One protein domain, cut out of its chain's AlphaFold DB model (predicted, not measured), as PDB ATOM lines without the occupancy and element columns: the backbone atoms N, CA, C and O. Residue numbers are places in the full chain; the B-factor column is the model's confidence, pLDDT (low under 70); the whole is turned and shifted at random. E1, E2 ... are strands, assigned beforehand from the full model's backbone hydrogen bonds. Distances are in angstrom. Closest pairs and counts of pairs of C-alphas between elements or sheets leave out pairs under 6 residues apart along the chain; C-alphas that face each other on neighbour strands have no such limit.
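What this domain is: This is residues 269 to 341 of the 546 residues of an uncharacterized protein of Photinus pyralis (UniProt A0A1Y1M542). There is little regular structure: three small hairpins, E1-E2, E3-E4 and E5-E6, are strung on long loops, and the turn end of E5-E6 comes near both others. The 73 printed residues hold no named helix and six strands, E1 to E6 in chain order, 26 residues in three antiparallel two-strand sheets, class all strand. The whole is compact, radius of gyration of the C-alphas 12.3 A, and only just elongated, spanning 39 by 26 by 18 A.

Where its parts are: E5, residues 329 to 333, is 12.9 A long; E6, 336 to 340, 13.2 A, ends at C-alpha (32.181, 57.775, 109.464). E1, 283 to 287, 12.9 A, begins at C-alpha (26.859, 34.389, 116.267); E2, 290 to 294, is 13.8 A. E3 is 307 to 309, E4 312 to 314.

How they stand to each other: Within hydrogen-bond range are N 331 and O 338, 2.9 A, in hairpin E5-E6; N 285 and O 292, 2.9 A, in E1-E2; N 307 and O 314, 2.9 A, in E3-E4. The closest C-alphas of E6 and E2 are Val 336 and Trp 292, 6.4 A; of E3 and E5, Cys 307 and Cys 332, 5.9 A. E1 and E5 are apart. Residues 319 to 320 pair antiparallel with 330 to 331 of E5.

The domain as a whole: The C-alphas farthest apart, Ser 298 and Cys 327, are 39.2 A apart. The printed part has no cut; links E2 to E3 and E4 to E5 are long. No printed residue is under 70 in pLDDT.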
ATOM      1  N   ASP A 269      16.150  43.585 111.248       92.62
ATOM      2  CA  ASP A 269      16.877  42.392 111.687       92.62
ATOM      3  C   ASP A 269      17.998  42.051 110.688       92.62
ATOM      4  O   ASP A 269      17.793  41.355 109.684       92.62
ATOM      5  N   GLU A 270      19.210  42.551 110.947       93.75
ATOM      6  CA  GLU A 270      20.353  42.307 110.066       93.75
ATOM      7  C   GLU A 270      20.794  40.840 110.066       93.75
ATOM      8  O   GLU A 270      21.418  40.380 109.099       93.75
ATOM      9  N   CYS A 271      20.467  40.099 111.131       93.75
ATOM     10  CA  CYS A 271      20.752  38.676 111.260       93.75
ATOM     11  C   CYS A 271      19.830  37.840 110.362       93.75
ATOM     12  O   CYS A 271      20.304  36.919 109.691       93.75
ATOM     13  N   GLU A 272      18.539  38.166 110.300       93.38
ATOM     14  CA  GLU A 272      17.572  37.516 109.411       93.38
ATOM     15  C   GLU A 272      17.836  37.876 107.943       93.38
ATOM     16  O   GLU A 272      17.857  36.997 107.079       93.38
ATOM     17  N   GLN A 273      18.125  39.150 107.665       90.69
ATOM     18  CA  GLN A 273      18.362  39.648 106.307       90.69
ATOM     19  C   GLN A 273      19.763  39.335 105.755       90.69
ATOM     20  O   GLN A 273      20.025  39.592 104.581       90.69
ATOM     21  N   GLN A 274      20.660  38.757 106.564       89.25
ATOM     22  CA  GLN A 274      22.040  38.413 106.184       89.25
ATOM     23  C   GLN A 274      22.872  39.623 105.706       89.25
ATOM     24  O   GLN A 274      23.756  39.486 104.862       89.25
ATOM     25  N   ILE A 275      22.611  40.809 106.265       89.00
ATOM     26  CA  ILE A 275      23.323  42.064 105.945       89.00
ATOM     27  C   ILE A 275      24.322  42.485 107.039       89.00
ATOM     28  O   ILE A 275      24.880  43.580 107.002       89.00
ATOM     29  N   HIS A 276      24.584  41.603 108.004       91.31
ATOM     30  CA  HIS A 276      25.518  41.830 109.104       91.31
ATOM     31  C   HIS A 276      26.992  41.638 108.706       91.31
ATOM     32  O   HIS A 276      27.340  40.838 107.837       91.31
ATOM     33  N   THR A 277      27.903  42.275 109.444       93.00
ATOM     34  CA  THR A 277      29.359  42.172 109.222       93.00
ATOM     35  C   THR A 277      30.060  41.145 110.115       93.00
ATOM     36  O   THR A 277      31.289  41.068 110.101       93.00
ATOM     37  N   CYS A 278      29.320  40.350 110.897       93.50
ATOM     38  CA  CYS A 278      29.912  39.334 111.770       93.50
ATOM     39  C   CYS A 278      30.785  38.337 110.992       93.50
ATOM     40  O   CYS A 278      30.400  37.859 109.923       93.50
ATOM     41  N   HIS A 279      31.929  37.947 111.568       93.38
ATOM     42  CA  HIS A 279      32.708  36.823 111.047       93.38
ATOM     43  C   HIS A 279      31.842  35.547 110.981       93.38
ATOM     44  O   HIS A 279      31.087  35.295 111.921       93.38
ATOM     45  N   PRO A 280      31.986  34.676 109.962       90.19
ATOM     46  CA  PRO A 280      31.161  33.469 109.817       90.19
ATOM     47  C   PRO A 280      31.231  32.492 111.003       90.19
ATOM     48  O   PRO A 280      30.364  31.637 111.171       90.19
ATOM     49  N   SER A 281      32.277  32.592 111.831       90.44
ATOM     50  CA  SER A 281      32.412  31.803 113.063       90.44
ATOM     51  C   SER A 281      31.616  32.360 114.250       90.44
ATOM     52  O   SER A 281      31.407  31.633 115.218       90.44
ATOM     53  N   ALA A 282      31.259  33.646 114.225       91.81
ATOM     54  CA  ALA A 282      30.551  34.332 115.299       91.81
ATOM     55  C   ALA A 282      29.033  34.184 115.149       91.81
ATOM     56  O   ALA A 282      28.510  33.920 114.067       91.81
ATOM     57  N   GLN A 283      28.315  34.338 116.258       92.88
ATOM     58  CA  GLN A 283      26.859  34.389 116.267       92.88
ATOM     59  C   GLN A 283      26.390  35.845 116.183       92.88
ATOM     60  O   GLN A 283      26.739  36.642 117.051       92.88
ATOM     61  N   CYS A 284      25.581  36.157 115.170       94.38
ATOM     62  CA  CYS A 284      24.850  37.419 115.068       94.38
ATOM     63  C   CYS A 284      23.679  37.425 116.057       94.38
ATOM     64  O   CYS A 284      22.980  36.415 116.191       94.38
ATOM     65  N   ILE A 285      23.494  38.538 116.764       94.06
ATOM     66  CA  ILE A 285      22.361  38.787 117.651       94.06
ATOM     67  C   ILE A 285      21.784  40.150 117.273       94.06
ATOM     68  O   ILE A 285      22.497  41.152 117.337       94.06
ATOM     69  N   ASN A 286      20.509  40.159 116.882       94.44
ATOM     70  CA  ASN A 286      19.793  41.383 116.559       94.44
ATOM     71  C   ASN A 286      19.566  42.228 117.826       94.44
ATOM     72  O   ASN A 286      19.386  41.689 118.927       94.44
ATOM     73  N   SER A 287      19.590  43.543 117.682       92.38
ATOM     74  CA  SER A 287      19.346  44.521 118.739       92.38
ATOM     75  C   SER A 287      18.576  45.715 118.179       92.38
ATOM     76  O   SER A 287      18.595  45.962 116.992       92.38
ATOM     77  N   ASP A 288      17.899  46.483 119.027       90.75
ATOM     78  CA  ASP A 288      17.161  47.658 118.547       90.75
ATOM     79  C   ASP A 288      18.117  48.695 117.918       90.75
ATOM     80  O   ASP A 288      18.983  49.248 118.606       90.75
ATOM     81  N   GLY A 289      17.971  48.919 116.611       87.69
ATOM     82  CA  GLY A 289      18.757  49.843 115.797       87.69
ATOM     83  C   GLY A 289      20.087  49.292 115.285       87.69
ATOM     84  O   GLY A 289      20.947  50.083 114.883       87.69
ATOM     85  N   GLY A 290      20.301  47.975 115.328       91.00
ATOM     86  CA  GLY A 290      21.508  47.349 114.794       91.00
ATOM     87  C   GLY A 290      21.736  45.920 115.278       91.00
ATOM     88  O   GLY A 290      20.922  45.317 115.957       91.00
ATOM     89  N   PHE A 291      22.940  45.390 115.092       94.06
ATOM     90  CA  PHE A 291      23.289  44.046 115.561       94.06
ATOM     91  C   PHE A 291      24.608  44.041 116.326       94.06
ATOM     92  O   PHE A 291      25.440  44.946 116.215       94.06
ATOM     93  N   TRP A 292      24.847  42.962 117.066       93.50
ATOM     94  CA  TRP A 292      26.147  42.690 117.668       93.50
ATOM     95  C   TRP A 292      26.537  41.221 117.516       93.50
ATOM     96  O   TRP A 292      25.701  40.321 117.408       93.50
ATOM     97  N   CYS A 293      27.845  40.971 117.482       94.00
ATOM     98  CA  CYS A 293      28.395  39.639 117.264       94.00
ATOM     99  C   CYS A 293      28.929  39.064 118.578       94.00
ATOM    100  O   CYS A 293      29.618  39.742 119.341       94.00
ATOM    101  N   SER A 294      28.652  37.787 118.831       93.19
ATOM    102  CA  SER A 294      29.080  37.090 120.044       93.19
ATOM    103  C   SER A 294      29.788  35.771 119.744       93.19
ATOM    104  O   SER A 294      29.536  35.109 118.733       93.19
ATOM    105  N   CYS A 295      30.676  35.376 120.656       92.56
ATOM    106  CA  CYS A 295      31.397  34.107 120.619       92.56
ATOM    107  C   CYS A 295      31.077  33.267 121.865       92.56
ATOM    108  O   CYS A 295      31.889  33.213 122.788       92.56
ATOM    109  N   PRO A 296      29.890  32.637 121.931       88.94
ATOM    110  CA  PRO A 296      29.556  31.729 123.023       88.94
ATOM    111  C   PRO A 296      30.384  30.438 122.951       88.94
ATOM    112  O   PRO A 296      30.832  30.033 121.877       88.94
ATOM    113  N   GLU A 297      30.533  29.742 124.085       85.00
ATOM    114  CA  GLU A 297      31.330  28.503 124.190       85.00
ATOM    115  C   GLU A 297      30.901  27.415 123.185       85.00
ATOM    116  O   GLU A 297      31.724  26.625 122.722       85.00
ATOM    117  N   SER A 298      29.630  27.418 122.772       81.94
ATOM    118  CA  SER A 298      29.061  26.497 121.779       81.94
ATOM    119  C   SER A 298      29.664  26.623 120.372       81.94
ATOM    120  O   SER A 298      29.575  25.675 119.594       81.94
ATOM    121  N   ARG A 299      30.292  27.756 120.028       81.69
ATOM    122  CA  ARG A 299      30.957  27.981 118.728       81.69
ATOM    123  C   ARG A 299      32.398  27.449 118.686       81.69
ATOM    124  O   ARG A 299      32.996  27.400 117.611       81.69
ATOM    125  N   GLY A 300      32.941  27.007 119.823       82.31
ATOM    126  CA  GLY A 300      34.299  26.471 119.941       82.31
ATOM    127  C   GLY A 300      35.407  27.542 119.970       82.31
ATOM    128  O   GLY A 300      35.136  28.738 119.872       82.31
ATOM    129  N   PRO A 301      36.685  27.129 120.090       80.88
ATOM    130  CA  PRO A 301      37.821  28.032 120.331       80.88
ATOM    131  C   PRO A 301      38.232  28.875 119.114       80.88
ATOM    132  O   PRO A 301      39.005  29.816 119.256       80.88
ATOM    133  N   ASN A 302      37.726  28.553 117.921       85.12
ATOM    134  CA  ASN A 302      38.062  29.244 116.670       85.12
ATOM    135  C   ASN A 302      37.100  30.401 116.350       85.12
ATOM    136  O   ASN A 302      37.059  30.874 115.214       85.12
ATOM    137  N   CYS A 303      36.295  30.829 117.324       89.88
ATOM    138  CA  CYS A 303      35.392  31.951 117.146       89.88
ATOM    139  C   CYS A 303      36.161  33.277 117.150       89.88
ATOM    140  O   CYS A 303      36.884  33.588 118.096       89.88
ATOM    141  N   LYS A 304      35.996  34.062 116.084       91.44
ATOM    142  CA  LYS A 304      36.600  35.382 115.917       91.44
ATOM    143  C   LYS A 304      35.542  36.480 115.932       91.44
ATOM    144  O   LYS A 304      34.474  36.310 115.358       91.44
ATOM    145  N   LEU A 305      35.899  37.626 116.511       91.25
ATOM    146  CA  LEU A 305      35.132  38.878 116.453       91.25
ATOM    147  C   LEU A 305      35.753  39.874 115.453       91.25
ATOM    148  O   LEU A 305      35.692  41.088 115.650       91.25
ATOM    149  N   SER A 306      36.394  39.352 114.403       92.69
ATOM    150  CA  SER A 306      36.742  40.123 113.211       92.69
ATOM    151  C   SER A 306      35.474  40.460 112.423       92.69
ATOM    152  O   SER A 306      34.420  39.848 112.609       92.69
ATOM    153  N   CYS A 307      35.568  41.462 111.559       93.69
ATOM    154  CA  CYS A 307      34.472  41.882 110.702       93.69
ATOM    155  C   CYS A 307      34.718  41.419 109.268       93.69
ATOM    156  O   CYS A 307      35.853  41.466 108.794       93.69
ATOM    157  N   ILE A 308      33.671  41.014 108.557       93.00
ATOM    158  CA  ILE A 308      33.723  40.813 107.108       93.00
ATOM    159  C   ILE A 308      33.218  42.082 106.427       93.00
ATOM    160  O   ILE A 308      32.090  42.506 106.662       93.00
ATOM    161  N   PHE A 309      34.057  42.679 105.581       91.62
ATOM    162  CA  PHE A 309      33.755  43.898 104.830       91.62
ATOM    163  C   PHE A 309      34.188  43.748 103.381       91.62
ATOM    164  O   PHE A 309      35.342  43.412 103.137       91.62
ATOM    165  N   GLU A 310      33.286  43.982 102.424       88.94
ATOM    166  CA  GLU A 310      33.593  43.918 100.980       88.94
ATOM    167  C   GLU A 310      34.347  42.629 100.563       88.94
ATOM    168  O   GLU A 310      35.195  42.627  99.675       88.94
ATOM    169  N   GLY A 311      34.047  41.505 101.229       85.00
ATOM    170  CA  GLY A 311      34.679  40.203 100.981       85.00
ATOM    171  C   GLY A 311      36.031  39.969 101.673       85.00
ATOM    172  O   GLY A 311      36.600  38.891 101.513       85.00
ATOM    173  N   ALA A 312      36.533  40.922 102.463       90.19
ATOM    174  CA  ALA A 312      37.777  40.817 103.225       90.19
ATOM    175  C   ALA A 312      37.536  40.720 104.744       90.19
ATOM    176  O   ALA A 312      36.586  41.293 105.277       90.19
ATOM    177  N   GLU A 313      38.421  40.008 105.451       92.94
ATOM    178  CA  GLU A 313      38.432  39.950 106.920       92.94
ATOM    179  C   GLU A 313      39.213  41.149 107.486       92.94
ATOM    180  O   GLU A 313      40.393  41.334 107.187       92.94
ATOM    181  N   VAL A 314      38.555  41.950 108.326       93.06
ATOM    182  CA  VAL A 314      39.124  43.093 109.047       93.06
ATOM    183  C   VAL A 314      39.252  42.721 110.520       93.06
ATOM    184  O   VAL A 314      38.271  42.368 111.177       93.06
ATOM    185  N   GLU A 315      40.470  42.779 111.056       92.62
ATOM    186  CA  GLU A 315      40.709  42.499 112.474       92.62
ATOM    187  C   GLU A 315      40.058  43.555 113.378       92.62
ATOM    188  O   GLU A 315      39.914  44.725 113.016       92.62
ATOM    189  N   HIS A 316      39.706  43.147 114.596       90.75
ATOM    190  CA  HIS A 316      39.167  44.057 115.601       90.75
ATOM    191  C   HIS A 316      40.130  45.224 115.897       90.75
ATOM    192  O   HIS A 316      41.338  45.028 116.053       90.75
ATOM    193  N   GLY A 317      39.587  46.442 115.975       89.62
ATOM    194  CA  GLY A 317      40.323  47.684 116.221       89.62
ATOM    195  C   GLY A 317      41.070  48.215 114.994       89.62
ATOM    196  O   GLY A 317      41.809  49.195 115.098       89.62
ATOM    197  N   LYS A 318      40.923  47.575 113.825       93.50
ATOM    198  CA  LYS A 318      41.480  48.077 112.566       93.50
ATOM    199  C   LYS A 318      40.481  48.968 111.845       93.50
ATOM    200  O   LYS A 318      39.270  48.752 111.886       93.50
ATOM    201  N   THR A 319      41.038  49.943 111.136       90.81
ATOM    202  CA  THR A 319      40.293  50.828 110.248       90.81
ATOM    203  C   THR A 319      40.506  50.441 108.792       90.81
ATOM    204  O   THR A 319      41.639  50.184 108.381       90.81
ATOM    205  N   VAL A 320      39.437  50.462 108.011       91.69
ATOM    206  CA  VAL A 320      39.413  50.222 106.566       91.69
ATOM    207  C   VAL A 320      38.651  51.357 105.881       91.69
ATOM    208  O   VAL A 320      37.828  52.020 106.509       91.69
ATOM    209  N   SER A 321      38.924  51.600 104.604       88.56
ATOM    210  CA  SER A 321      38.152  52.536 103.782       88.56
ATOM    211  C   SER A 321      37.446  51.769 102.662       88.56
ATOM    212  O   SER A 321      38.088  50.893 102.079       88.56
ATOM    213  N   PRO A 322      36.168  52.067 102.361       89.06
ATOM    214  CA  PRO A 322      35.427  51.392 101.296       89.06
ATOM    215  C   PRO A 322      36.050  51.604  99.917       89.06
ATOM    216  O   PRO A 322      36.598  52.678  99.620       89.06
ATOM    217  N   VAL A 323      35.921  50.605  99.044       85.81
ATOM    218  CA  VAL A 323      36.372  50.707  97.652       85.81
ATOM    219  C   VAL A 323      35.581  51.809  96.934       85.81
ATOM    220  O   VAL A 323      34.357  51.795  96.877       85.81
ATOM    221  N   GLY A 324      36.292  52.802  96.388       79.44
ATOM    222  CA  GLY A 324      35.690  53.960  95.713       79.44
ATOM    223  C   GLY A 324      35.352  55.149  96.622       79.44
ATOM    224  O   GLY A 324      35.078  56.227  96.105       79.44
ATOM    225  N   GLN A 325      35.447  55.011  97.952       81.81
ATOM    226  CA  GLN A 325      35.264  56.112  98.913       81.81
ATOM    227  C   GLN A 325      36.453  56.197  99.892       81.81
ATOM    228  O   GLN A 325      36.309  55.893 101.078       81.81
ATOM    229  N   PRO A 326      37.644  56.646  99.442       80.81
ATOM    230  CA  PRO A 326      38.867  56.639 100.258       80.81
ATOM    231  C   PRO A 326      38.802  57.576 101.473       80.81
ATOM    232  O   PRO A 326      39.569  57.431 102.422       80.81
ATOM    233  N   CYS A 327      37.894  58.549 101.446       82.31
ATOM    234  CA  CYS A 327      37.730  59.522 102.517       82.31
ATOM    235  C   CYS A 327      36.891  58.991 103.675       82.31
ATOM    236  O   CYS A 327      37.110  59.395 104.816       82.31
ATOM    237  N   ARG A 328      35.991  58.040 103.412       87.00
ATOM    238  CA  ARG A 328      35.178  57.396 104.439       87.00
ATOM    239  C   ARG A 328      36.052  56.417 105.221       87.00
ATOM    240  O   ARG A 328      36.717  55.558 104.639       87.00
ATOM    241  N   ARG A 329      36.085  56.556 106.549       88.75
ATOM    242  CA  ARG A 329      36.837  55.653 107.433       88.75
ATOM    243  C   ARG A 329      35.877  54.780 108.209       88.75
ATOM    244  O   ARG A 329      34.993  55.279 108.900       88.75
ATOM    245  N   CYS A 330      36.083  53.483 108.105       92.44
ATOM    246  CA  CYS A 330      35.314  52.461 108.781       92.44
ATOM    247  C   CYS A 330      36.179  51.772 109.824       92.44
ATOM    248  O   CYS A 330      37.334  51.466 109.554       92.44
ATOM    249  N   GLU A 331      35.637  51.522 111.006       93.88
ATOM    250  CA  GLU A 331      36.329  50.834 112.094       93.88
ATOM    251  C   GLU A 331      35.593  49.540 112.442       93.88
ATOM    252  O   GLU A 331      34.366  49.539 112.550       93.88
ATOM    253  N   CYS A 332      36.343  48.446 112.601       94.38
ATOM    254  CA  CYS A 332      35.803  47.159 113.031       94.38
ATOM    255  C   CYS A 332      35.852  47.023 114.557       94.38
ATOM    256  O   CYS A 332      36.920  46.830 115.146       94.38
ATOM    257  N   ASN A 333      34.687  47.028 115.199       93.38
ATOM    258  CA  ASN A 333      34.546  46.846 116.637       93.38
ATOM    259  C   ASN A 333      33.675  45.628 116.942       93.38
ATOM    260  O   ASN A 333      32.483  45.619 116.664       93.38
ATOM    261  N   TYR A 334      34.295  44.583 117.506       92.75
ATOM    262  CA  TYR A 334      33.638  43.338 117.920       92.75
ATOM    263  C   TYR A 334      32.681  42.738 116.864       92.75
ATOM    264  O   TYR A 334      31.560  42.347 117.176       92.75
ATOM    265  N   GLY A 335      33.124  42.658 115.605       89.88
ATOM    266  CA  GLY A 335      32.345  42.108 114.487       89.88
ATOM    267  C   GLY A 335      31.379  43.090 113.805       89.88
ATOM    268  O   GLY A 335      30.801  42.744 112.774       89.88
ATOM    269  N   VAL A 336      31.245  44.317 114.317       92.00
ATOM    270  CA  VAL A 336      30.419  45.384 113.734       92.00
ATOM    271  C   VAL A 336      31.309  46.434 113.077       92.00
ATOM    272  O   VAL A 336      32.275  46.908 113.679       92.00
ATOM    273  N   ILE A 337      30.987  46.814 111.840       91.12
ATOM    274  CA  ILE A 337      31.683  47.896 111.138       91.12
ATOM    275  C   ILE A 337      30.894  49.185 111.237       91.12
ATOM    276  O   ILE A 337      29.743  49.262 110.822       91.12
ATOM    277  N   THR A 338      31.552  50.231 111.730       89.88
ATOM    278  CA  THR A 338      30.987  51.579 111.775       89.88
ATOM    279  C   THR A 338      31.805  52.505 110.891       89.88
ATOM    280  O   THR A 338      32.986  52.737 111.146       89.88
ATOM    281  N   CYS A 339      31.174  53.053 109.856       90.06
ATOM    282  CA  CYS A 339      31.794  53.994 108.928       90.06
ATOM    283  C   CYS A 339      31.406  55.434 109.251       90.06
ATOM    284  O   CYS A 339      30.225  55.732 109.414       90.06
ATOM    285  N   ARG A 340      32.386  56.337 109.279       85.00
ATOM    286  CA  ARG A 340      32.181  57.775 109.464       85.00
ATOM    287  C   ARG A 340      32.900  58.556 108.374       85.00
ATOM    288  O   ARG A 340      33.988  58.178 107.929       85.00
ATOM    289  N   GLU A 341      32.286  59.651 107.955       78.50
ATOM    290  CA  GLU A 341      32.949  60.637 107.110       78.50
ATOM    291  C   GLU A 341      33.841  61.551 107.966       78.50
ATOM    292  O   GLU A 341      33.544  61.792 109.143       78.50
TER     293      GLU A 341